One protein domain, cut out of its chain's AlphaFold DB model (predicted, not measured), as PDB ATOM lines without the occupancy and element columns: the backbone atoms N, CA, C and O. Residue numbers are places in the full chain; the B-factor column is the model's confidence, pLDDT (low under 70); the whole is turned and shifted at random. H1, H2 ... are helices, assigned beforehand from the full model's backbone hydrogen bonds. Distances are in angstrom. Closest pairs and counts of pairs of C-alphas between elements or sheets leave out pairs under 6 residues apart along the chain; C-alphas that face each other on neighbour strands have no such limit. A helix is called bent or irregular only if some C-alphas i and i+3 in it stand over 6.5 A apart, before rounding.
ATOM      1  N   ASN A  22     406.247 408.994 254.103       85.25
ATOM      2  CA  ASN A  22     407.432 409.850 254.112       85.25
ATOM      3  C   ASN A  22     408.493 409.344 255.117       85.25
ATOM      4  O   ASN A  22     408.201 408.605 256.058       85.25
ATOM      5  N   ASN A  23     409.752 409.756 254.929       79.62
ATOM      6  CA  ASN A  23     410.874 409.252 255.732       79.62
ATOM      7  C   ASN A  23     410.743 409.561 257.235       79.62
ATOM      8  O   ASN A  23     411.184 408.765 258.061       79.62
ATOM      9  N   ASP A  24     410.163 410.709 257.591       80.94
ATOM     10  CA  ASP A  24     409.997 411.121 258.986       80.94
ATOM     11  C   ASP A  24     408.944 410.282 259.706       80.94
ATOM     12  O   ASP A  24     409.188 409.804 260.815       80.94
ATOM     13  N   TYR A  25     407.806 410.061 259.053       83.75
ATOM     14  CA  TYR A  25     406.723 409.230 259.553       83.75
ATOM     15  C   TYR A  25     407.149 407.767 259.641       83.75
ATOM     16  O   TYR A  25     406.984 407.150 260.690       83.75
ATOM     17  N   ALA A  26     407.770 407.226 258.588       83.38
ATOM     18  CA  ALA A  26     408.271 405.854 258.582       83.38
ATOM     19  C   ALA A  26     409.261 405.608 259.731       83.38
ATOM     20  O   ALA A  26     409.175 404.594 260.424       83.38
ATOM     21  N   PHE A  27     410.163 406.564 259.979       83.31
ATOM     22  CA  PHE A  27     411.096 406.496 261.101       83.31
ATOM     23  C   PHE A  27     410.400 406.584 262.455       83.31
ATOM     24  O   PHE A  27     410.708 405.802 263.353       83.31
ATOM     25  N   PHE A  28     409.461 407.516 262.608       85.56
ATOM     26  CA  PHE A  28     408.702 407.681 263.842       85.56
ATOM     27  C   PHE A  28     407.866 406.433 264.168       85.56
ATOM     28  O   PHE A  28     407.968 405.917 265.280       85.56
ATOM     29  N   SER A  29     407.117 405.900 263.197       87.50
ATOM     30  CA  SER A  29     406.320 404.672 263.342       87.50
ATOM     31  C   SER A  29     407.198 403.484 263.740       87.50
ATOM     32  O   SER A  29     406.944 402.812 264.745       87.50
ATOM     33  N   ALA A  30     408.306 403.276 263.018       87.44
ATOM     34  CA  ALA A  30     409.265 402.222 263.327       87.44
ATOM     35  C   ALA A  30     409.830 402.361 264.747       87.44
ATOM     36  O   ALA A  30     409.949 401.377 265.479       87.44
ATOM     37  N   LEU A  31     410.151 403.588 265.157       88.38
ATOM     38  CA  LEU A  31     410.682 403.878 266.480       88.38
ATOM     39  C   LEU A  31     409.657 403.592 267.583       88.38
ATOM     40  O   LEU A  31     410.020 403.013 268.610       88.38
ATOM     41  N   CYS A  32     408.389 403.947 267.368       90.31
ATOM     42  CA  CYS A  32     407.300 403.626 268.284       90.31
ATOM     43  C   CYS A  32     407.170 402.115 268.489       90.31
ATOM     44  O   CYS A  32     407.116 401.659 269.632       90.31
ATOM     45  N   LEU A  33     407.164 401.340 267.401       90.50
ATOM     46  CA  LEU A  33     407.001 399.890 267.478       90.50
ATOM     47  C   LEU A  33     408.210 399.208 268.126       90.50
ATOM     48  O   LEU A  33     408.043 398.356 268.996       90.50
ATOM     49  N   VAL A  34     409.433 399.613 267.775       88.44
ATOM     50  CA  VAL A  34     410.649 399.083 268.414       88.44
ATOM     51  C   VAL A  34     410.669 399.402 269.910       88.44
ATOM     52  O   VAL A  34     410.992 398.529 270.712       88.44
ATOM     53  N   SER A  35     410.288 400.619 270.301       90.88
ATOM     54  CA  SER A  35     410.243 401.020 271.716       90.88
ATOM     55  C   SER A  35     409.199 400.224 272.500       90.88
ATOM     56  O   SER A  35     409.466 399.805 273.625       90.88
ATOM     57  N   LEU A  36     408.050 399.924 271.882       91.00
ATOM     58  CA  LEU A  36     407.040 399.037 272.460       91.00
ATOM     59  C   LEU A  36     407.589 397.618 272.665       91.00
ATOM     60  O   LEU A  36     407.455 397.060 273.751       91.00
ATOM     61  N   LEU A  37     408.249 397.042 271.657       90.50
ATOM     62  CA  LEU A  37     408.849 395.709 271.771       90.50
ATOM     63  C   LEU A  37     409.918 395.661 272.871       90.50
ATOM     64  O   LEU A  37     409.973 394.696 273.631       90.50
ATOM     65  N   ILE A  38     410.744 396.700 273.002       88.50
ATOM     66  CA  ILE A  38     411.719 396.811 274.099       88.50
ATOM     67  C   ILE A  38     411.008 396.788 275.446       88.50
ATOM     68  O   ILE A  38     411.387 396.001 276.310       88.50
ATOM     69  N   MET A  39     409.968 397.606 275.603       91.62
ATOM     70  CA  MET A  39     409.181 397.669 276.829       91.62
ATOM     71  C   MET A  39     408.626 396.288 277.201       91.62
ATOM     72  O   MET A  39     408.819 395.839 278.331       91.62
ATOM     73  N   LEU A  40     408.043 395.560 276.243       91.19
ATOM     74  CA  LEU A  40     407.545 394.196 276.463       91.19
ATOM     75  C   LEU A  40     408.647 393.230 276.916       91.19
ATOM     76  O   LEU A  40     408.437 392.451 277.847       91.19
ATOM     77  N   ASN A  41     409.833 393.285 276.304       90.50
ATOM     78  CA  ASN A  41     410.953 392.420 276.692       90.50
ATOM     79  C   ASN A  41     411.511 392.773 278.074       90.50
ATOM     80  O   ASN A  41     411.860 391.871 278.832       90.50
ATOM     81  N   VAL A  42     411.582 394.061 278.418       90.56
ATOM     82  CA  VAL A  42     412.017 394.518 279.744       90.56
ATOM     83  C   VAL A  42     411.049 394.013 280.812       90.56
ATOM     84  O   VAL A  42     411.485 393.390 281.779       90.56
ATOM     85  N   HIS A  43     409.740 394.185 280.614       90.00
ATOM     86  CA  HIS A  43     408.743 393.652 281.543       90.00
ATOM     87  C   HIS A  43     408.784 392.123 281.625       90.00
ATOM     88  O   HIS A  43     408.760 391.573 282.724       90.00
ATOM     89  N   SER A  44     408.937 391.437 280.490       90.62
ATOM     90  CA  SER A  44     409.115 389.980 280.455       90.62
ATOM     91  C   SER A  44     410.329 389.535 281.266       90.62
ATOM     92  O   SER A  44     410.234 388.593 282.044       90.62
ATOM     93  N   ALA A  45     411.463 390.229 281.142       89.56
ATOM     94  CA  ALA A  45     412.671 389.919 281.901       89.56
ATOM     95  C   ALA A  45     412.466 390.098 283.412       89.56
ATOM     96  O   ALA A  45     412.921 389.261 284.187       89.56
ATOM     97  N   PHE A  46     411.748 391.141 283.833       89.38
ATOM     98  CA  PHE A  46     411.407 391.356 285.242       89.38
ATOM     99  C   PHE A  46     410.465 390.275 285.792       89.38
ATOM    100  O   PHE A  46     410.708 389.738 286.875       89.38
ATOM    101  N   LEU A  47     409.430 389.895 285.039       87.75
ATOM    102  CA  LEU A  47     408.494 388.833 285.432       87.75
ATOM    103  C   LEU A  47     409.172 387.457 285.493       87.75
ATOM    104  O   LEU A  47     408.965 386.693 286.440       87.75
ATOM    105  N   LEU A  48     410.015 387.156 284.502       88.50
ATOM    106  CA  LEU A  48     410.800 385.926 284.439       88.50
ATOM    107  C   LEU A  48     411.855 385.877 285.551       88.50
ATOM    108  O   LEU A  48     412.032 384.840 286.185       88.50
ATOM    109  N   GLY A  49     412.510 387.003 285.841       86.19
ATOM    110  CA  GLY A  49     413.441 387.127 286.960       86.19
ATOM    111  C   GLY A  49     412.778 386.817 288.301       86.19
ATOM    112  O   GLY A  49     413.364 386.124 289.127       86.19
ATOM    113  N   GLU A  50     411.527 387.235 288.497       86.25
ATOM    114  CA  GLU A  50     410.759 386.877 289.692       86.25
ATOM    115  C   GLU A  50     410.356 385.401 289.726       86.25
ATOM    116  O   GLU A  50     410.315 384.824 290.807       86.25
ATOM    117  N   LEU A  51     410.081 384.768 288.579       85.50
ATOM    118  CA  LEU A  51     409.795 383.327 288.541       85.50
ATOM    119  C   LEU A  51     411.029 382.503 288.934       85.50
ATOM    120  O   LEU A  51     410.909 381.516 289.653       85.50
ATOM    121  N   LEU A  52     412.210 382.906 288.459       87.81
ATOM    122  CA  LEU A  52     413.455 382.160 288.653       87.81
ATOM    123  C   LEU A  52     414.151 382.481 289.982       87.81
ATOM    124  O   LEU A  52     414.745 381.596 290.593       87.81
ATOM    125  N   ILE A  53     414.105 383.742 290.426       90.00
ATOM    126  CA  ILE A  53     414.779 384.231 291.638       90.00
ATOM    127  C   ILE A  53     413.809 385.128 292.438       90.00
ATOM    128  O   ILE A  53     413.983 386.355 292.496       90.00
ATOM    129  N   PRO A  54     412.789 384.542 293.098       86.81
ATOM    130  CA  PRO A  54     411.712 385.310 293.728       86.81
ATOM    131  C   PRO A  54     412.199 386.292 294.801       86.81
ATOM    132  O   PRO A  54     411.693 387.404 294.905       86.81
ATOM    133  N   SER A  55     413.206 385.916 295.591       84.75
ATOM    134  CA  SER A  55     413.676 386.706 296.738       84.75
ATOM    135  C   SER A  55     414.240 388.082 296.360       84.75
ATOM    136  O   SER A  55     414.042 389.045 297.103       84.75
ATOM    137  N   ALA A  56     414.915 388.190 295.213       83.19
ATOM    138  CA  ALA A  56     415.492 389.442 294.727       83.19
ATOM    139  C   ALA A  56     414.505 390.222 293.848       83.19
ATOM    140  O   ALA A  56     414.322 391.427 294.027       83.19
ATOM    141  N   PHE A  57     413.840 389.532 292.921       87.94
ATOM    142  CA  PHE A  57     413.010 390.183 291.912       87.94
ATOM    143  C   PHE A  57     411.615 390.552 292.408       87.94
ATOM    144  O   PHE A  57     411.066 391.524 291.904       87.94
ATOM    145  N   LYS A  58     411.070 389.880 293.432       87.50
ATOM    146  CA  LYS A  58     409.767 390.262 293.996       87.50
ATOM    147  C   LYS A  58     409.782 391.697 294.519       87.50
ATOM    148  O   LYS A  58     408.924 392.476 294.153       87.50
ATOM    149  N   ARG A  59     410.816 392.095 295.271       87.44
ATOM    150  CA  ARG A  59     410.944 393.485 295.760       87.44
ATOM    151  C   ARG A  59     411.065 394.502 294.625       87.44
ATOM    152  O   ARG A  59     410.529 395.599 294.726       87.44
ATOM    153  N   ILE A  60     411.795 394.145 293.569       87.69
ATOM    154  CA  ILE A  60     411.984 395.006 292.397       87.69
ATOM    155  C   ILE A  60     410.664 395.158 291.640       87.69
ATOM    156  O   ILE A  60     410.323 396.269 291.253       87.69
ATOM    157  N   ASN A  61     409.915 394.070 291.469       86.69
ATOM    158  CA  ASN A  61     408.631 394.065 290.778       86.69
ATOM    159  C   ASN A  61     407.538 394.750 291.601       86.69
ATOM    160  O   ASN A  61     406.818 395.572 291.048       86.69
ATOM    161  N   ASP A  62     407.472 394.503 292.911       88.38
ATOM    162  CA  ASP A  62     406.556 395.190 293.831       88.38
ATOM    163  C   ASP A  62     406.760 396.708 293.770       88.38
ATOM    164  O   ASP A  62     405.796 397.466 293.802       88.38
ATOM    165  N   TRP A  63     408.013 397.159 293.641       86.75
ATOM    166  CA  TRP A  63     408.315 398.560 293.382       86.75
ATOM    167  C   TRP A  63     407.906 398.947 291.954       86.75
ATOM    168  O   TRP A  63     407.038 399.790 291.783       86.75
ATOM    169  N   LEU A  64     408.449 398.312 290.911       85.50
ATOM    170  CA  LEU A  64     408.210 398.680 289.507       85.50
ATOM    171  C   LEU A  64     406.726 398.754 289.119       85.50
ATOM    172  O   LEU A  64     406.351 399.642 288.350       85.50
ATOM    173  N   TYR A  65     405.912 397.841 289.644       86.81
ATOM    174  CA  TYR A  65     404.486 397.711 289.351       86.81
ATOM    175  C   TYR A  65     403.590 398.280 290.458       86.81
ATOM    176  O   TYR A  65     402.377 398.080 290.416       86.81
ATOM    177  N   HIS A  66     404.147 399.023 291.417       89.44
ATOM    178  CA  HIS A  66     403.364 399.689 292.451       89.44
ATOM    179  C   HIS A  66     402.373 400.681 291.826       89.44
ATOM    180  O   HIS A  66     402.754 401.510 290.996       89.44
ATOM    181  N   GLU A  67     401.116 400.662 292.266       84.69
ATOM    182  CA  GLU A  67     400.021 401.455 291.677       84.69
ATOM    183  C   GLU A  67     400.358 402.947 291.544       84.69
ATOM    184  O   GLU A  67     400.084 403.569 290.520       84.69
ATOM    185  N   ALA A  68     401.034 403.507 292.551       85.06
ATOM    186  CA  ALA A  68     401.409 404.920 292.581       85.06
ATOM    187  C   ALA A  68     402.347 405.370 291.440       85.06
ATOM    188  O   ALA A  68     402.387 406.560 291.133       85.06
ATOM    189  N   PHE A  69     403.120 404.469 290.820       85.81
ATOM    190  CA  PHE A  69     404.114 404.854 289.806       85.81
ATOM    191  C   PHE A  69     404.316 403.841 288.666       85.81
ATOM    192  O   PHE A  69     405.125 404.093 287.772       85.81
ATOM    193  N   CYS A  70     403.527 402.764 288.606       85.00
ATOM    194  CA  CYS A  70     403.541 401.774 287.523       85.00
ATOM    195  C   CYS A  70     403.410 402.426 286.135       85.00
ATOM    196  O   CYS A  70     404.208 402.157 285.236       85.00
ATOM    197  N   HIS A  71     402.476 403.371 285.974       86.38
ATOM    198  CA  HIS A  71     402.311 404.107 284.717       86.38
ATOM    199  C   HIS A  71     403.546 404.941 284.356       86.38
ATOM    200  O   HIS A  71     403.967 404.950 283.203       86.38
ATOM    201  N   ILE A  72     404.155 405.610 285.340       88.69
ATOM    202  CA  ILE A  72     405.350 406.437 285.130       88.69
ATOM    203  C   ILE A  72     406.533 405.556 284.719       88.69
ATOM    204  O   ILE A  72     407.251 405.896 283.780       88.69
ATOM    205  N   ASN A  73     406.700 404.400 285.361       87.12
ATOM    206  CA  ASN A  73     407.742 403.436 285.021       87.12
ATOM    207  C   ASN A  73     407.560 402.870 283.611       87.12
ATOM    208  O   ASN A  73     408.521 402.840 282.845       87.12
ATOM    209  N   ALA A  74     406.340 402.472 283.241       86.94
ATOM    210  CA  ALA A  74     406.044 401.985 281.895       86.94
ATOM    211  C   ALA A  74     406.336 403.058 280.831       86.94
ATOM    212  O   ALA A  74     407.019 402.788 279.841       86.94
ATOM    213  N   ILE A  75     405.905 404.302 281.078       90.50
ATOM    214  CA  ILE A  75     406.208 405.451 280.215       90.50
ATOM    215  C   ILE A  75     407.722 405.645 280.105       90.50
ATOM    216  O   ILE A  75     408.230 405.782 278.996       90.50
ATOM    217  N   ALA A  76     408.467 405.612 281.211       90.50
ATOM    218  CA  ALA A  76     409.918 405.778 281.191       90.50
ATOM    219  C   ALA A  76     410.619 404.662 280.395       90.50
ATOM    220  O   ALA A  76     411.464 404.955 279.548       90.50
ATOM    221  N   ILE A  77     410.237 403.400 280.606       90.69
ATOM    222  CA  ILE A  77     410.804 402.243 279.897       90.69
ATOM    223  C   ILE A  77     410.538 402.333 278.388       90.69
ATOM    224  O   ILE A  77     411.405 401.959 277.600       90.69
ATOM    225  N   TYR A  78     409.385 402.862 277.975       91.44
ATOM    226  CA  TYR A  78     409.081 403.130 276.570       91.44
ATOM    227  C   TYR A  78     409.857 404.338 276.014       91.44
ATOM    228  O   TYR A  78     410.457 404.264 274.940       91.44
ATOM    229  N   PHE A  79     409.865 405.463 276.733       91.38
ATOM    230  CA  PHE A  79     410.412 406.726 276.231       91.38
ATOM    231  C   PHE A  79     411.938 406.765 276.207       91.38
ATOM    232  O   PHE A  79     412.505 407.424 275.340       91.38
ATOM    233  N   VAL A  80     412.630 406.078 277.118       88.88
ATOM    234  CA  VAL A  80     414.102 406.044 277.140       88.88
ATOM    235  C   VAL A  80     414.696 405.506 275.827       88.88
ATOM    236  O   VAL A  80     415.499 406.223 275.220       88.88
ATOM    237  N   PRO A  81     414.329 404.306 275.327       82.50
ATOM    238  CA  PRO A  81     414.836 403.813 274.048       82.50
ATOM    239  C   PRO A  81     414.359 404.667 272.868       82.50
ATOM    240  O   PRO A  81     415.147 404.915 271.951       82.50
ATOM    241  N   PHE A  82     413.126 405.185 272.922       88.06
ATOM    242  CA  PHE A  82     412.602 406.113 271.921       88.06
ATOM    243  C   PHE A  82     413.503 407.352 271.795       88.06
ATOM    244  O   PHE A  82     414.058 407.632 270.731       88.06
ATOM    245  N   MET A  83     413.718 408.068 272.903       87.94
ATOM    246  CA  MET A  83     414.499 409.303 272.953       87.94
ATOM    247  C   MET A  83     415.971 409.069 272.630       87.94
ATOM    248  O   MET A  83     416.578 409.885 271.937       87.94
ATOM    249  N   TYR A  84     416.548 407.949 273.077       83.75
ATOM    250  CA  TYR A  84     417.922 407.577 272.748       83.75
ATOM    251  C   TYR A  84     418.125 407.441 271.233       83.75
ATOM    252  O   TYR A  84     419.035 408.048 270.660       83.75
ATOM    253  N   CYS A  85     417.253 406.686 270.563       78.06
ATOM    254  CA  CYS A  85     417.315 406.482 269.119       78.06
ATOM    255  C   CYS A  85     416.956 407.758 268.339       78.06
ATOM    256  O   CYS A  85     417.624 408.079 267.354       78.06
ATOM    257  N   TRP A  86     415.976 408.535 268.811       82.25
ATOM    258  CA  TRP A  86     415.626 409.835 268.233       82.25
ATOM    259  C   TRP A  86     416.784 410.839 268.314       82.25
ATOM    260  O   TRP A  86     417.108 411.506 267.333       82.25
ATOM    261  N   ALA A  87     417.472 410.924 269.455       79.88
ATOM    262  CA  ALA A  87     418.640 411.785 269.615       79.88
ATOM    263  C   ALA A  87     419.813 411.318 268.739       79.88
ATOM    264  O   ALA A  87     420.473 412.138 268.097       79.88
ATOM    265  N   ARG A  88     420.041 410.001 268.652       73.38
ATOM    266  CA  ARG A  88     421.068 409.406 267.782       73.38
ATOM    267  C   ARG A  88     420.785 409.613 266.297       73.38
ATOM    268  O   ARG A  88     421.747 409.710 265.540       73.38
ATOM    269  N   ARG A  89     419.522 409.774 265.880       68.81
ATOM    270  CA  ARG A  89     419.173 410.175 264.507       68.81
ATOM    271  C   ARG A  89     419.915 411.444 264.087       68.81
ATOM    272  O   ARG A  89     420.392 411.493 262.965       68.81
ATOM    273  N   LYS A  90     420.088 412.426 264.982       64.19
ATOM    274  CA  LYS A  90     420.801 413.685 264.683       64.19
ATOM    275  C   LYS A  90     422.290 413.498 264.363       64.19
ATOM    276  O   LYS A  90     422.900 414.400 263.801       64.19
ATOM    277  N   LYS A  91     422.885 412.355 264.734       62.78
ATOM    278  CA  LYS A  91     424.267 412.003 264.364       62.78
ATOM    279  C   LYS A  91     424.378 411.615 262.883       62.78
ATOM    280  O   LYS A  91     425.454 411.733 262.309       62.78
ATOM    281  N   TYR A  92     423.277 411.183 262.277       57.16
ATOM    282  CA  TYR A  92     423.153 410.928 260.848       57.16
ATOM    283  C   TYR A  92     422.626 412.202 260.174       57.16
ATOM    284  O   TYR A  92     421.694 412.820 260.691       57.16
ATOM    285  N   LYS A  93     423.178 412.624 259.024       54.31
ATOM    286  CA  LYS A  93     422.656 413.820 258.321       54.31
ATOM    287  C   LYS A  93     421.265 413.583 257.719       54.31
ATOM    288  O   LYS A  93     420.652 414.499 257.182       54.31
ATOM    289  N   GLY A  94     420.744 412.367 257.854       58.25
ATOM    290  CA  GLY A  94     419.370 411.984 257.596       58.25
ATOM    291  C   GLY A  94     419.229 410.466 257.600       58.25
ATOM    292  O   GLY A  94     420.196 409.732 257.798       58.25
ATOM    293  N   PHE A  95     418.012 409.995 257.327       59.50
ATOM    294  CA  PHE A  95     417.755 408.582 257.054       59.50
ATOM    295  C   PHE A  95     418.641 407.985 255.932       59.50
ATOM    296  O   PHE A  95     419.017 406.833 256.083       59.50
ATOM    297  N   PRO A  96     419.054 408.713 254.869       61.47
ATOM    298  CA  PRO A  96     419.883 408.145 253.794       61.47
ATOM    299  C   PRO A  96     421.257 407.616 254.234       61.47
ATOM    300  O   PRO A  96     421.709 406.598 253.717       61.47
ATOM    301  N   ASP A  97     421.906 408.257 255.209       64.25
ATOM    302  CA  ASP A  97     423.199 407.786 255.734       64.25
ATOM    303  C   ASP A  97     423.021 406.506 256.567       64.25
ATOM    304  O   ASP A  97     423.836 405.586 256.515       64.25
ATOM    305  N   PHE A  98     421.919 406.438 257.321       66.81
ATOM    306  CA  PHE A  98     421.509 405.237 258.044       66.81
ATOM    307  C   PHE A  98     421.115 404.110 257.073       66.81
ATOM    308  O   PHE A  98     421.474 402.958 257.296       66.81
ATOM    309  N   ASP A  99     420.442 404.450 255.972       65.50
ATOM    310  CA  ASP A  99     420.069 403.541 254.885       65.50
ATOM    311  C   ASP A  99     421.327 402.910 254.263       65.50
ATOM    312  O   ASP A  99     421.441 401.689 254.179       65.50
ATOM    313  N   GLN A 100     422.349 403.719 253.959       69.25
ATOM    314  CA  GLN A 100     423.633 403.227 253.448       69.25
ATOM    315  C   GLN A 100     424.392 402.329 254.440       69.25
ATOM    316  O   GLN A 100     424.862 401.262 254.035       69.25
ATOM    317  N   GLU A 101     424.501 402.714 255.722       72.19
ATOM    318  CA  GLU A 101     425.147 401.888 256.764       72.19
ATOM    319  C   GLU A 101     424.464 400.513 256.867       72.19
ATOM    320  O   GLU A 101     425.119 399.468 256.933       72.19
ATOM    321  N   MET A 102     423.131 400.498 256.826       73.12
ATOM    322  CA  MET A 102     422.329 399.293 257.022       73.12
ATOM    323  C   MET A 102     422.222 398.426 255.762       73.12
ATOM    324  O   MET A 102     422.274 397.198 255.871       73.12
ATOM    325  N   MET A 103     422.185 399.017 254.563       67.75
ATOM    326  CA  MET A 103     422.275 398.291 253.288       67.75
ATOM    327  C   MET A 103     423.607 397.545 253.138       67.75
ATOM    328  O   MET A 103     423.673 396.519 252.452       67.75
ATOM    329  N   GLN A 104     424.685 398.027 253.753       69.69
ATOM    330  CA  GLN A 104     425.976 397.334 253.744       69.69
ATOM    331  C   GLN A 104     426.024 396.152 254.727       69.69
ATOM    332  O   GLN A 104     426.876 395.274 254.585       69.69
ATOM    333  N   SER A 105     425.078 396.060 255.667       69.31
ATOM    334  CA  SER A 105     425.018 394.970 256.638       69.31
ATOM    335  C   SER A 105     424.534 393.656 256.010       69.31
ATOM    336  O   SER A 105     423.417 393.539 255.498       69.31
ATOM    337  N   SER A 106     425.361 392.612 256.101       64.56
ATOM    338  CA  SER A 106     425.027 391.257 255.635       64.56
ATOM    339  C   SER A 106     423.859 390.622 256.406       64.56
ATOM    340  O   SER A 106     423.093 389.845 255.834       64.56
ATOM    341  N   LEU A 107     423.690 390.990 257.680       62.31
ATOM    342  CA  LEU A 107     422.608 390.524 258.556       62.31
ATOM    343  C   LEU A 107     421.240 391.043 258.108       62.31
ATOM    344  O   LEU A 107     420.276 390.279 258.054       62.31
ATOM    345  N   VAL A 108     421.170 392.321 257.731       65.38
ATOM    346  CA  VAL A 108     419.952 392.948 257.197       65.38
ATOM    347  C   VAL A 108     419.551 392.285 255.883       65.38
ATOM    348  O   VAL A 108     418.400 391.885 255.721       65.38
ATOM    349  N   LYS A 109     420.520 392.108 254.974       63.16
ATOM    350  CA  LYS A 109     420.299 391.548 253.633       63.16
ATOM    351  C   LYS A 109     419.784 390.113 253.637       63.16
ATOM    352  O   LYS A 109     418.971 389.773 252.788       63.16
ATOM    353  N   LYS A 110     420.265 389.266 254.552       63.34
ATOM    354  CA  LYS A 110     419.872 387.848 254.579       63.34
ATOM    355  C   LYS A 110     418.662 387.553 255.459       63.34
ATOM    356  O   LYS A 110     417.907 386.647 255.128       63.34
ATOM    357  N   TYR A 111     418.478 388.278 256.564       65.19
ATOM    358  CA  TYR A 111     417.522 387.866 257.598       65.19
ATOM    359  C   TYR A 111     416.718 389.015 258.220       65.19
ATOM    360  O   TYR A 111     416.027 388.782 259.205       65.19
ATOM    361  N   GLY A 112     416.765 390.238 257.677       69.69
ATOM    362  CA  GLY A 112     416.154 391.420 258.304       69.69
ATOM    363  C   GLY A 112     414.675 391.242 258.672       69.69
ATOM    364  O   GLY A 112     414.326 391.288 259.850       69.69
ATOM    365  N   ILE A 113     413.812 390.984 257.683       76.44
ATOM    366  CA  ILE A 113     412.357 390.854 257.897       76.44
ATOM    367  C   ILE A 113     412.019 389.632 258.753       76.44
ATOM    368  O   ILE A 113     411.238 389.740 259.694       76.44
ATOM    369  N   LEU A 114     412.625 388.479 258.464       78.88
ATOM    370  CA  LEU A 114     412.360 387.253 259.218       78.88
ATOM    371  C   LEU A 114     412.743 387.413 260.697       78.88
ATOM    372  O   LEU A 114     411.953 387.068 261.572       78.88
ATOM    373  N   ASN A 115     413.910 387.997 260.980       78.12
ATOM    374  CA  ASN A 115     414.348 388.271 262.347       78.12
ATOM    375  C   ASN A 115     413.437 389.280 263.047       78.12
ATOM    376  O   ASN A 115     413.208 389.136 264.245       78.12
ATOM    377  N   PHE A 116     412.910 390.278 262.332       82.50
ATOM    378  CA  PHE A 116     411.922 391.201 262.891       82.50
ATOM    379  C   PHE A 116     410.640 390.479 263.296       82.50
ATOM    380  O   PHE A 116     410.185 390.629 264.431       82.50
ATOM    381  N   VAL A 117     410.077 389.667 262.399       84.25
ATOM    382  CA  VAL A 117     408.822 388.945 262.645       84.25
ATOM    383  C   VAL A 117     408.979 387.962 263.800       84.25
ATOM    384  O   VAL A 117     408.188 387.998 264.740       84.25
ATOM    385  N   VAL A 118     410.023 387.127 263.771       85.81
ATOM    386  CA  VAL A 118     410.287 386.144 264.831       85.81
ATOM    387  C   VAL A 118     410.513 386.844 266.166       85.81
ATOM    388  O   VAL A 118     409.903 386.458 267.157       85.81
ATOM    389  N   TYR A 119     411.334 387.897 266.199       83.50
ATOM    390  CA  TYR A 119     411.571 388.651 267.427       83.50
ATOM    391  C   TYR A 119     410.282 389.256 267.982       83.50
ATOM    392  O   TYR A 119     409.983 389.067 269.155       83.50
ATOM    393  N   SER A 120     409.494 389.922 267.138       84.94
ATOM    394  CA  SER A 120     408.247 390.566 267.554       84.94
ATOM    395  C   SER A 120     407.246 389.554 268.107       84.94
ATOM    396  O   SER A 120     406.679 389.772 269.177       84.94
ATOM    397  N   LEU A 121     407.073 388.421 267.419       89.12
ATOM    398  CA  LEU A 121     406.198 387.339 267.868       89.12
ATOM    399  C   LEU A 121     406.672 386.746 269.192       89.12
ATOM    400  O   LEU A 121     405.874 386.623 270.114       89.12
ATOM    401  N   VAL A 122     407.960 386.419 269.313       89.00
ATOM    402  CA  VAL A 122     408.521 385.865 270.552       89.00
ATOM    403  C   VAL A 122     408.353 386.850 271.707       89.00
ATOM    404  O   VAL A 122     407.899 386.447 272.769       89.00
ATOM    405  N   SER A 123     408.645 388.136 271.509       87.75
ATOM    406  CA  SER A 123     408.486 389.154 272.552       87.75
ATOM    407  C   SER A 123     407.044 389.280 273.039       87.75
ATOM    408  O   SER A 123     406.816 389.340 274.245       87.75
ATOM    409  N   VAL A 124     406.068 389.282 272.126       89.56
ATOM    410  CA  VAL A 124     404.644 389.346 272.489       89.56
ATOM    411  C   VAL A 124     404.198 388.057 273.177       89.56
ATOM    412  O   VAL A 124     403.577 388.115 274.234       89.56
ATOM    413  N   LEU A 125     404.534 386.892 272.619       91.44
ATOM    414  CA  LEU A 125     404.118 385.597 273.159       91.44
ATOM    415  C   LEU A 125     404.721 385.325 274.538       91.44
ATOM    416  O   LEU A 125     404.003 384.874 275.425       91.44
ATOM    417  N   VAL A 126     406.006 385.627 274.739       89.69
ATOM    418  CA  VAL A 126     406.669 385.483 276.042       89.69
ATOM    419  C   VAL A 126     406.029 386.409 277.068       89.69
ATOM    420  O   VAL A 126     405.725 385.963 278.172       89.69
ATOM    421  N   PHE A 127     405.772 387.668 276.704       88.06
ATOM    422  CA  PHE A 127     405.110 388.605 277.604       88.06
ATOM    423  C   PHE A 127     403.712 388.120 278.004       88.06
ATOM    424  O   PHE A 127     403.406 388.065 279.192       88.06
ATOM    425  N   LEU A 128     402.881 387.721 277.033       89.25
ATOM    426  CA  LEU A 128     401.534 387.209 277.296       89.25
ATOM    427  C   LEU A 128     401.571 385.941 278.150       89.25
ATOM    428  O   LEU A 128     400.827 385.839 279.120       89.25
ATOM    429  N   TRP A 129     402.453 384.994 277.827       89.19
ATOM    430  CA  TRP A 129     402.605 383.769 278.606       89.19
ATOM    431  C   TRP A 129     402.976 384.067 280.060       89.19
ATOM    432  O   TRP A 129     402.337 383.539 280.966       89.19
ATOM    433  N   LEU A 130     403.943 384.959 280.296       86.69
ATOM    434  CA  LEU A 130     404.337 385.360 281.648       86.69
ATOM    435  C   LEU A 130     403.210 386.088 282.384       86.69
ATOM    436  O   LEU A 130     402.959 385.779 283.547       86.69
ATOM    437  N   LEU A 131     402.508 386.999 281.707       82.06
ATOM    438  CA  LEU A 131     401.380 387.735 282.273       82.06
ATOM    439  C   LEU A 131     400.260 386.784 282.726       82.06
ATOM    440  O   LEU A 131     399.796 386.890 283.855       82.06
ATOM    441  N   PHE A 132     399.865 385.831 281.877       83.38
ATOM    442  CA  PHE A 132     398.800 384.873 282.192       83.38
ATOM    443  C   PHE A 132     399.246 383.729 283.103       83.38
ATOM    444  O   PHE A 132     398.419 383.186 283.817       83.38
ATOM    445  N   SER A 133     400.534 383.377 283.141       77.44
ATOM    446  CA  SER A 133     401.055 382.395 284.108       77.44
ATOM    447  C   SER A 133     401.008 382.885 285.561       77.44
ATOM    448  O   SER A 133     401.229 382.108 286.486       77.44
ATOM    449  N   ARG A 134     400.784 384.191 285.749       65.31
ATOM    450  CA  ARG A 134     400.733 384.877 287.042       65.31
ATOM    451  C   ARG A 134     399.307 385.228 287.488       65.31
ATOM    452  O   ARG A 134     399.169 385.721 288.605       65.31
TER     453      ARG A 134
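This is residues 22 to 134 of the 135 residues of an uncharacterized protein of Pseudoalteromonas luteoviolacea S4060-1 (UniProt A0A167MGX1). What is the picture? H1, the longest helix, runs through the middle of a loose frame; H3 and H5 cross it on opposite sides, with short H2 and H4 at opposite ends. What makes it? The printed part has 113 residues with five named helices, H1 to H5 in order; it is all helix and loose, radius of gyration of the C-alphas 17.0 A, spans 47 by 30 by 22 A.

What touches the hub? H1, residues 23 to 52, with residues 31 to 42 alone touches H3, residues 70 to 89, opposite ways at a steep tilt of 45 degrees; the closest C-alphas, Ser 35 and Tyr 78, are 5.4 A apart. With residues 37 to 48 alone it touches residues 120 to 131 of H5, residues 106 to 132, the same way at a steep 48 degrees; the closest C-alphas, Ser 44 and Phe 127, are 5.1 A apart. H2, residues 54 to 64, forms a hairpin with H1; the closest C-alphas, Glu 50 and Phe 57, are 4.6 A apart. What of H4 and the backbones? H4, residues 95 to 103, is close to H1 but not clearly touching, closest C-alphas Asn 23 and Phe 95, 7.0 A. O i to N i+4 pairs are within hydrogen-bond range throughout H1 and H4, and in 5 of 7 in H2, 15 of 16 in H3, 21 of 23 in H5.

Where does H1 begin? C-alpha 23 is at (410.874, 409.252, 255.732); H1 is 42.7 A long, H3 29.1 A. Where does H5 end? C-alpha 132 is at (398.800, 384.873, 282.192); H5 is 37.9 A long and irregular, C-alphas 110 and 113 being 8.7 A apart.

Any cut or long link? The printed part has no cut, and its four links are tight. Where is confidence low? Residues 89 to 100, 103 to 112 and 134 are under 70.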